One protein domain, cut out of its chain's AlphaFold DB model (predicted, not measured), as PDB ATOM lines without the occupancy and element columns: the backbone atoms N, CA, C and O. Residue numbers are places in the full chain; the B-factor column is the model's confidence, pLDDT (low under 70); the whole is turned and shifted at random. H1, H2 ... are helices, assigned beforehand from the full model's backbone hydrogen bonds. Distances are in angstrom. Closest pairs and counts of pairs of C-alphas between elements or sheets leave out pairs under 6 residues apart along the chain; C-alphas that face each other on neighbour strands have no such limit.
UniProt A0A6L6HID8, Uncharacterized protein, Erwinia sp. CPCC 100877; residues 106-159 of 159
ATOM      1  N   ALA A 106      91.225 132.922 139.847       87.38
ATOM      2  CA  ALA A 106      89.931 132.530 140.390       87.38
ATOM      3  C   ALA A 106      89.621 131.062 140.063       87.38
ATOM      4  O   ALA A 106      89.110 130.317 140.898       87.38
ATOM      5  N   LYS A 107      89.977 130.605 138.855       87.56
ATOM      6  CA  LYS A 107      89.855 129.180 138.503       87.56
ATOM      7  C   LYS A 107      90.836 128.308 139.280       87.56
ATOM      8  O   LYS A 107      90.484 127.176 139.606       87.56
ATOM      9  N   LEU A 108      92.049 128.789 139.548       90.25
ATOM     10  CA  LEU A 108      93.035 128.044 140.327       90.25
ATOM     11  C   LEU A 108      92.576 127.870 141.778       90.25
ATOM     12  O   LEU A 108      92.631 126.756 142.289       90.25
ATOM     13  N   GLU A 109      92.064 128.929 142.405       92.75
ATOM     14  CA  GLU A 109      91.512 128.885 143.762       92.75
ATOM     15  C   GLU A 109      90.313 127.938 143.857       92.75
ATOM     16  O   GLU A 109      90.250 127.119 144.768       92.75
ATOM     17  N   GLN A 110      89.406 127.961 142.874       92.12
ATOM     18  CA  GLN A 110      88.281 127.017 142.815       92.12
ATOM     19  C   GLN A 110      88.748 125.561 142.704       92.12
ATOM     20  O   GLN A 110      88.225 124.684 143.391       92.12
ATOM     21  N   LYS A 111      89.758 125.296 141.864       93.25
ATOM     22  CA  LYS A 111      90.355 123.959 141.728       93.25
ATOM     23  C   LYS A 111      91.060 123.520 143.012       93.25
ATOM     24  O   LYS A 111      90.932 122.361 143.396       93.25
ATOM     25  N   ALA A 112      91.761 124.431 143.685       93.62
ATOM     26  CA  ALA A 112      92.407 124.164 144.966       93.62
ATOM     27  C   ALA A 112      91.381 123.848 146.065       93.62
ATOM     28  O   ALA A 112      91.535 122.850 146.759       93.62
ATOM     29  N   ALA A 113      90.298 124.624 146.170       93.88
ATOM     30  CA  ALA A 113      89.236 124.407 147.155       93.88
ATOM     31  C   ALA A 113      88.512 123.060 146.967       93.88
ATOM     32  O   ALA A 113      88.228 122.353 147.936       93.88
ATOM     33  N   ALA A 114      88.246 122.673 145.717       93.88
ATOM     34  CA  ALA A 114      87.627 121.386 145.417       93.88
ATOM     35  C   ALA A 114      88.539 120.202 145.766       93.88
ATOM     36  O   ALA A 114      88.085 119.224 146.358       93.88
ATOM     37  N   LEU A 115      89.838 120.305 145.456       94.19
ATOM     38  CA  LEU A 115      90.812 119.301 145.883       94.19
ATOM     39  C   LEU A 115      90.925 119.234 147.403       94.19
ATOM     40  O   LEU A 115      90.998 118.138 147.950       94.19
ATOM     41  N   GLU A 116      90.893 120.377 148.087       94.62
ATOM     42  CA  GLU A 116      90.971 120.418 149.544       94.62
ATOM     43  C   GLU A 116      89.765 119.741 150.200       94.62
ATOM     44  O   GLU A 116      89.931 119.031 151.187       94.62
ATOM     45  N   THR A 117      88.573 119.865 149.610       93.31
ATOM     46  CA  THR A 117      87.374 119.151 150.078       93.31
ATOM     47  C   THR A 117      87.570 117.636 149.971       93.31
ATOM     48  O   THR A 117      87.426 116.918 150.959       93.31
ATOM     49  N   ILE A 118      88.010 117.148 148.805       93.00
ATOM     50  CA  ILE A 118      88.257 115.715 148.569       93.00
ATOM     51  C   ILE A 118      89.356 115.173 149.490       93.00
ATOM     52  O   ILE A 118      89.252 114.062 150.015       93.00
ATOM     53  N   TYR A 119      90.432 115.935 149.681       92.12
ATOM     54  CA  TYR A 119      91.521 115.535 150.562       92.12
ATOM     55  C   TYR A 119      91.116 115.560 152.030       92.12
ATOM     56  O   TYR A 119      91.493 114.637 152.749       92.12
ATOM     57  N   THR A 120      90.304 116.528 152.453       93.75
ATOM     58  CA  THR A 120      89.778 116.586 153.820       93.75
ATOM     59  C   THR A 120      88.909 115.371 154.129       93.75
ATOM     60  O   THR A 120      89.095 114.724 155.158       93.75
ATOM     61  N   GLU A 121      88.022 114.983 153.210       90.31
ATOM     62  CA  GLU A 121      87.168 113.799 153.369       90.31
ATOM     63  C   GLU A 121      87.972 112.492 153.453       90.31
ATOM     64  O   GLU A 121      87.665 111.599 154.251       90.31
ATOM     65  N   ARG A 122      89.026 112.357 152.640       91.19
ATOM     66  CA  ARG A 122      89.818 111.118 152.572       91.19
ATOM     67  C   ARG A 122      90.843 111.028 153.692       91.19
ATOM     68  O   ARG A 122      90.931 110.000 154.369       91.19
ATOM     69  N   PHE A 123      91.612 112.088 153.884       92.12
ATOM     70  CA  PHE A 123      92.860 112.074 154.641       92.12
ATOM     71  C   PHE A 123      92.814 112.927 155.915       92.12
ATOM     72  O   PHE A 123      93.770 112.892 156.684       92.12
ATOM     73  N   GLY A 124      91.711 113.636 156.162       90.50
ATOM     74  CA  GLY A 124      91.584 114.579 157.270       90.50
ATOM     75  C   GLY A 124      92.006 115.994 156.883       90.50
ATOM     76  O   GLY A 124      92.504 116.251 155.785       90.50
ATOM     77  N   ASP A 125      91.782 116.923 157.801       93.31
ATOM     78  CA  ASP A 125      92.062 118.341 157.624       93.31
ATOM     79  C   ASP A 125      93.547 118.617 157.345       93.31
ATOM     80  O   ASP A 125      94.443 117.852 157.709       93.31
ATOM     81  N   GLN A 126      93.820 119.741 156.681       93.38
ATOM     82  CA  GLN A 126      95.182 120.152 156.335       93.38
ATOM     83  C   GLN A 126      96.124 120.163 157.548       93.38
ATOM     84  O   GLN A 126      97.243 119.659 157.455       93.38
ATOM     85  N   ALA A 127      95.664 120.671 158.695       93.75
ATOM     86  CA  ALA A 127      96.486 120.763 159.895       93.75
ATOM     87  C   ALA A 127      96.898 119.379 160.417       93.75
ATOM     88  O   ALA A 127      98.054 119.193 160.793       93.75
ATOM     89  N   PHE A 128      96.006 118.384 160.400       93.50
ATOM     90  CA  PHE A 128      96.376 117.007 160.727       93.50
ATOM     91  C   PHE A 128      97.414 116.450 159.746       93.50
ATOM     92  O   PHE A 128      98.433 115.903 160.170       93.50
ATOM     93  N   ARG A 129      97.196 116.631 158.436       90.81
ATOM     94  CA  ARG A 129      98.083 116.105 157.384       90.81
ATOM     95  C   ARG A 129      99.501 116.668 157.461       90.81
ATOM     96  O   ARG A 129     100.454 115.938 157.212       90.81
ATOM     97  N   GLU A 130      99.645 117.940 157.820       93.56
ATOM     98  CA  GLU A 130     100.948 118.605 157.941       93.56
ATOM     99  C   GLU A 130     101.703 118.242 159.233       93.56
ATOM    100  O   GLU A 130     102.922 118.384 159.284       93.56
ATOM    101  N   ASN A 131     101.008 117.741 160.262       94.88
ATOM    102  CA  ASN A 131     101.596 117.429 161.572       94.88
ATOM    103  C   ASN A 131     101.904 115.938 161.798       94.88
ATOM    104  O   ASN A 131     102.446 115.574 162.844       94.88
ATOM    105  N   VAL A 132     101.572 115.058 160.850       91.44
ATOM    106  CA  VAL A 132     101.772 113.609 160.981       91.44
ATOM    107  C   VAL A 132     102.921 113.132 160.093       91.44
ATOM    108  O   VAL A 132     102.901 113.294 158.879       91.44
ATOM    109  N   THR A 133     103.908 112.467 160.696       90.00
ATOM    110  CA  THR A 133     105.070 111.914 159.976       90.00
ATOM    111  C   THR A 133     104.758 110.603 159.249       90.00
ATOM    112  O   THR A 133     105.344 110.316 158.207       90.00
ATOM    113  N   TYR A 134     103.845 109.791 159.793       89.00
ATOM    114  CA  TYR A 134     103.485 108.483 159.241       89.00
ATOM    115  C   TYR A 134     101.967 108.316 159.207       89.00
ATOM    116  O   TYR A 134     101.313 108.318 160.247       89.00
ATOM    117  N   TYR A 135     101.421 108.126 158.007       85.94
ATOM    118  CA  TYR A 135     100.000 107.881 157.780       85.94
ATOM    119  C   TYR A 135      99.824 106.610 156.948       85.94
ATOM    120  O   TYR A 135     100.425 106.469 155.884       85.94
ATOM    121  N   SER A 136      99.006 105.679 157.440       88.31
ATOM    122  CA  SER A 136      98.629 104.482 156.690       88.31
ATOM    123  C   SER A 136      97.312 104.747 155.972       88.31
ATOM    124  O   SER A 136      96.288 104.988 156.614       88.31
ATOM    125  N   VAL A 137      97.343 104.725 154.641       88.62
ATOM    126  CA  VAL A 137      96.154 104.925 153.809       88.62
ATOM    127  C   VAL A 137      95.461 103.579 153.638       88.62
ATOM    128  O   VAL A 137      96.052 102.631 153.117       88.62
ATOM    129  N   ALA A 138      94.204 103.489 154.063       90.19
ATOM    130  CA  ALA A 138      93.404 102.302 153.800       90.19
ATOM    131  C   ALA A 138      93.132 102.164 152.285       90.19
ATOM    132  O   ALA A 138      92.944 103.189 151.620       90.19
ATOM    133  N   PRO A 139      93.104 100.944 151.713       90.06
ATOM    134  CA  PRO A 139      92.973 100.743 150.265       90.06
ATOM    135  C   PRO A 139      91.786 101.478 149.630       90.06
ATOM    136  O   PRO A 139      91.909 102.019 148.534       90.06
ATOM    137  N   GLU A 140      90.661 101.558 150.335       87.69
ATOM    138  CA  GLU A 140      89.437 102.246 149.918       87.69
ATOM    139  C   GLU A 140      89.578 103.774 149.817       87.69
ATOM    140  O   GLU A 140      88.807 104.425 149.112       87.69
ATOM    141  N   LYS A 141      90.575 104.362 150.488       88.25
ATOM    142  CA  LYS A 141      90.849 105.807 150.477       88.25
ATOM    143  C   LYS A 141      91.868 106.224 149.417       88.25
ATOM    144  O   LYS A 141      92.067 107.427 149.228       88.25
ATOM    145  N   ASN A 142      92.479 105.273 148.707       89.50
ATOM    146  CA  ASN A 142      93.445 105.569 147.651       89.50
ATOM    147  C   ASN A 142      92.849 106.442 146.540       89.50
ATOM    148  O   ASN A 142      91.656 106.393 146.229       89.50
ATOM    149  N   LEU A 143      93.712 107.265 145.945       89.31
ATOM    150  CA  LEU A 143      93.362 108.108 144.806       89.31
ATOM    151  C   LEU A 143      93.238 107.230 143.558       89.31
ATOM    152  O   LEU A 143      94.115 106.412 143.290       89.31
ATOM    153  N   THR A 144      92.161 107.405 142.800       89.81
ATOM    154  CA  THR A 144      92.027 106.800 141.471       89.81
ATOM    155  C   THR A 144      92.772 107.644 140.436       89.81
ATOM    156  O   THR A 144      92.897 108.861 140.595       89.81
ATOM    157  N   ASP A 145      93.240 107.010 139.357       90.31
ATOM    158  CA  ASP A 145      94.058 107.657 138.318       90.31
ATOM    159  C   ASP A 145      93.388 108.894 137.690       90.31
ATOM    160  O   ASP A 145      94.059 109.869 137.348       90.31
ATOM    161  N   ASP A 146      92.058 108.875 137.563       92.81
ATOM    162  CA  ASP A 146      91.277 109.946 136.939       92.81
ATOM    163  C   ASP A 146      90.640 110.927 137.947       92.81
ATOM    164  O   ASP A 146      90.077 111.933 137.515       92.81
ATOM    165  N   LEU A 147      90.778 110.725 139.267       90.81
ATOM    166  CA  LEU A 147      90.063 111.502 140.299       90.81
ATOM    167  C   LEU A 147      90.183 113.020 140.109       90.81
ATOM    168  O   LEU A 147      89.192 113.747 140.085       90.81
ATOM    169  N   VAL A 148      91.416 113.513 139.967       90.38
ATOM    170  CA  VAL A 148      91.706 114.952 139.836       90.38
ATOM    171  C   VAL A 148      91.101 115.513 138.550       90.38
ATOM    172  O   VAL A 148      90.583 116.628 138.522       90.38
ATOM    173  N   LYS A 149      91.147 114.729 137.472       91.81
ATOM    174  CA  LYS A 149      90.622 115.122 136.168       91.81
ATOM    175  C   LYS A 149      89.097 115.171 136.181       91.81
ATOM    176  O   LYS A 149      88.545 116.160 135.711       91.81
ATOM    177  N   GLU A 150      88.442 114.160 136.744       92.62
ATOM    178  CA  GLU A 150      86.986 114.118 136.913       92.62
ATOM    179  C   GLU A 150      86.500 115.278 137.786       92.62
ATOM    180  O   GLU A 150      85.573 115.987 137.406       92.62
ATOM    181  N   THR A 151      87.199 115.554 138.891       90.12
ATOM    182  CA  THR A 151      86.901 116.694 139.777       90.12
ATOM    183  C   THR A 151      86.936 118.018 139.012       90.12
ATOM    184  O   THR A 151      86.038 118.850 139.130       90.12
ATOM    185  N   PHE A 152      87.965 118.230 138.190       92.44
ATOM    186  CA  PHE A 152      88.080 119.456 137.404       92.44
ATOM    187  C   PHE A 152      87.041 119.548 136.285       92.44
ATOM    188  O   PHE A 152      86.594 120.653 135.993       92.44
ATOM    189  N   GLN A 153      86.641 118.423 135.689       92.19
ATOM    190  CA  GLN A 153      85.565 118.388 134.697       92.19
ATOM    191  C   GLN A 153      84.218 118.750 135.330       92.19
ATOM    192  O   GLN A 153      83.534 119.630 134.821       92.19
ATOM    193  N   GLN A 154      83.889 118.183 136.493       89.81
ATOM    194  CA  GLN A 154      82.661 118.506 137.232       89.81
ATOM    195  C   GLN A 154      82.588 119.988 137.645       89.81
ATOM    196  O   GLN A 154      81.530 120.614 137.573       89.81
ATOM    197  N   LEU A 155      83.715 120.591 138.037       89.19
ATOM    198  CA  LEU A 155      83.796 122.033 138.330       89.19
ATOM    199  C   LEU A 155      83.606 122.916 137.092       89.19
ATOM    200  O   LEU A 155      83.174 124.061 137.208       89.19
ATOM    201  N   GLU A 156      83.993 122.425 135.917       86.50
ATOM    202  CA  GLU A 156      83.826 123.144 134.653       86.50
ATOM    203  C   GLU A 156      82.400 122.985 134.100       86.50
ATOM    204  O   GLU A 156      81.904 123.919 133.479       86.50
ATOM    205  N   GLU A 157      81.731 121.861 134.378       85.25
ATOM    206  CA  GLU A 157      80.340 121.566 133.990       85.25
ATOM    207  C   GLU A 157      79.282 122.174 134.929       85.25
ATOM    208  O   GLU A 157      78.134 122.347 134.529       85.25
ATOM    209  N   SER A 158      79.643 122.510 136.171       73.31
ATOM    210  CA  SER A 158      78.743 123.141 137.156       73.31
ATOM    211  C   SER A 158      78.634 124.671 137.029       73.31
ATOM    212  O   SER A 158      77.983 125.309 137.860       73.31
ATOM    213  N   LYS A 159      79.255 125.259 135.997       59.06
ATOM    214  CA  LYS A 159      79.172 126.684 135.634       59.06
ATOM    215  C   LYS A 159      78.251 126.913 134.447       59.06
ATOM    216  O   LYS A 159      77.560 127.955 134.467       59.06
TER     217      LYS A 159
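AT A GLANCE: This is residues 106 to 159 of the 159 residues of an uncharacterized protein of Erwinia sp. CPCC 100877 (UniProt A0A6L6HID8). The printed part makes a loose, open loop of chain: the long helix H1 runs out, the chain turns through the short helix H2, and a long stretch without a named element, residues 132 to 146, leads back to H3, which crosses H1 at a slant. The 54 printed residues hold three named helices, in the order H1, H2, H3, and no named strand, and the class is all helix, with 35 residues in the helices. The whole is loose, with a radius of gyration of the C-alphas of 12.7 A, and only just elongated, with spans of 38 by 23 by 13 A.

HOW THE PARTS SIT: H1, residues 106 to 123, and H2, residues 126 to 131, only just touch, with 3 pairs of C-alphas within 8 A, and touch only at the corner by their tight link. H1 takes part with residues 116 to 123 alone, and the closest C-alphas, of Thr 120 and Gln 126, are 6.9 A apart. Their lines stand at a steep tilt of 59 degrees, the same way. H3, residues 147 to 157, touches H1 at residues 111 to 115 alone. The closest C-alphas of H1 and H3, those of Lys 111 and Phe 152, are 6.6 A apart. These two run opposite ways at a steep tilt of 45 degrees. H2 and H3 are apart. In H1, H2 and H3 every O i to N i+4 pair is within hydrogen-bond range.

IN THESE COORDINATES: H1 begins with C-alpha 106 at (89.931, 132.530, 140.390) and measures 25.1 A from first to last C-alpha. H2 begins with C-alpha 126 at (95.182, 120.152, 156.335) and has six residues. H3 measures 15.4 A and ends with C-alpha 157 at (80.340, 121.566, 133.990).

THE WHOLE: The C-alphas farthest apart, of Thr 133 and Lys 159, are 38.5 A apart. The printed part has no cut and ends at residue 159, the chain's last. The link from H2 to H3 is long, with 15 residues. The mean pLDDT of the printed part is 90.1, and residue 159 alone is under 70.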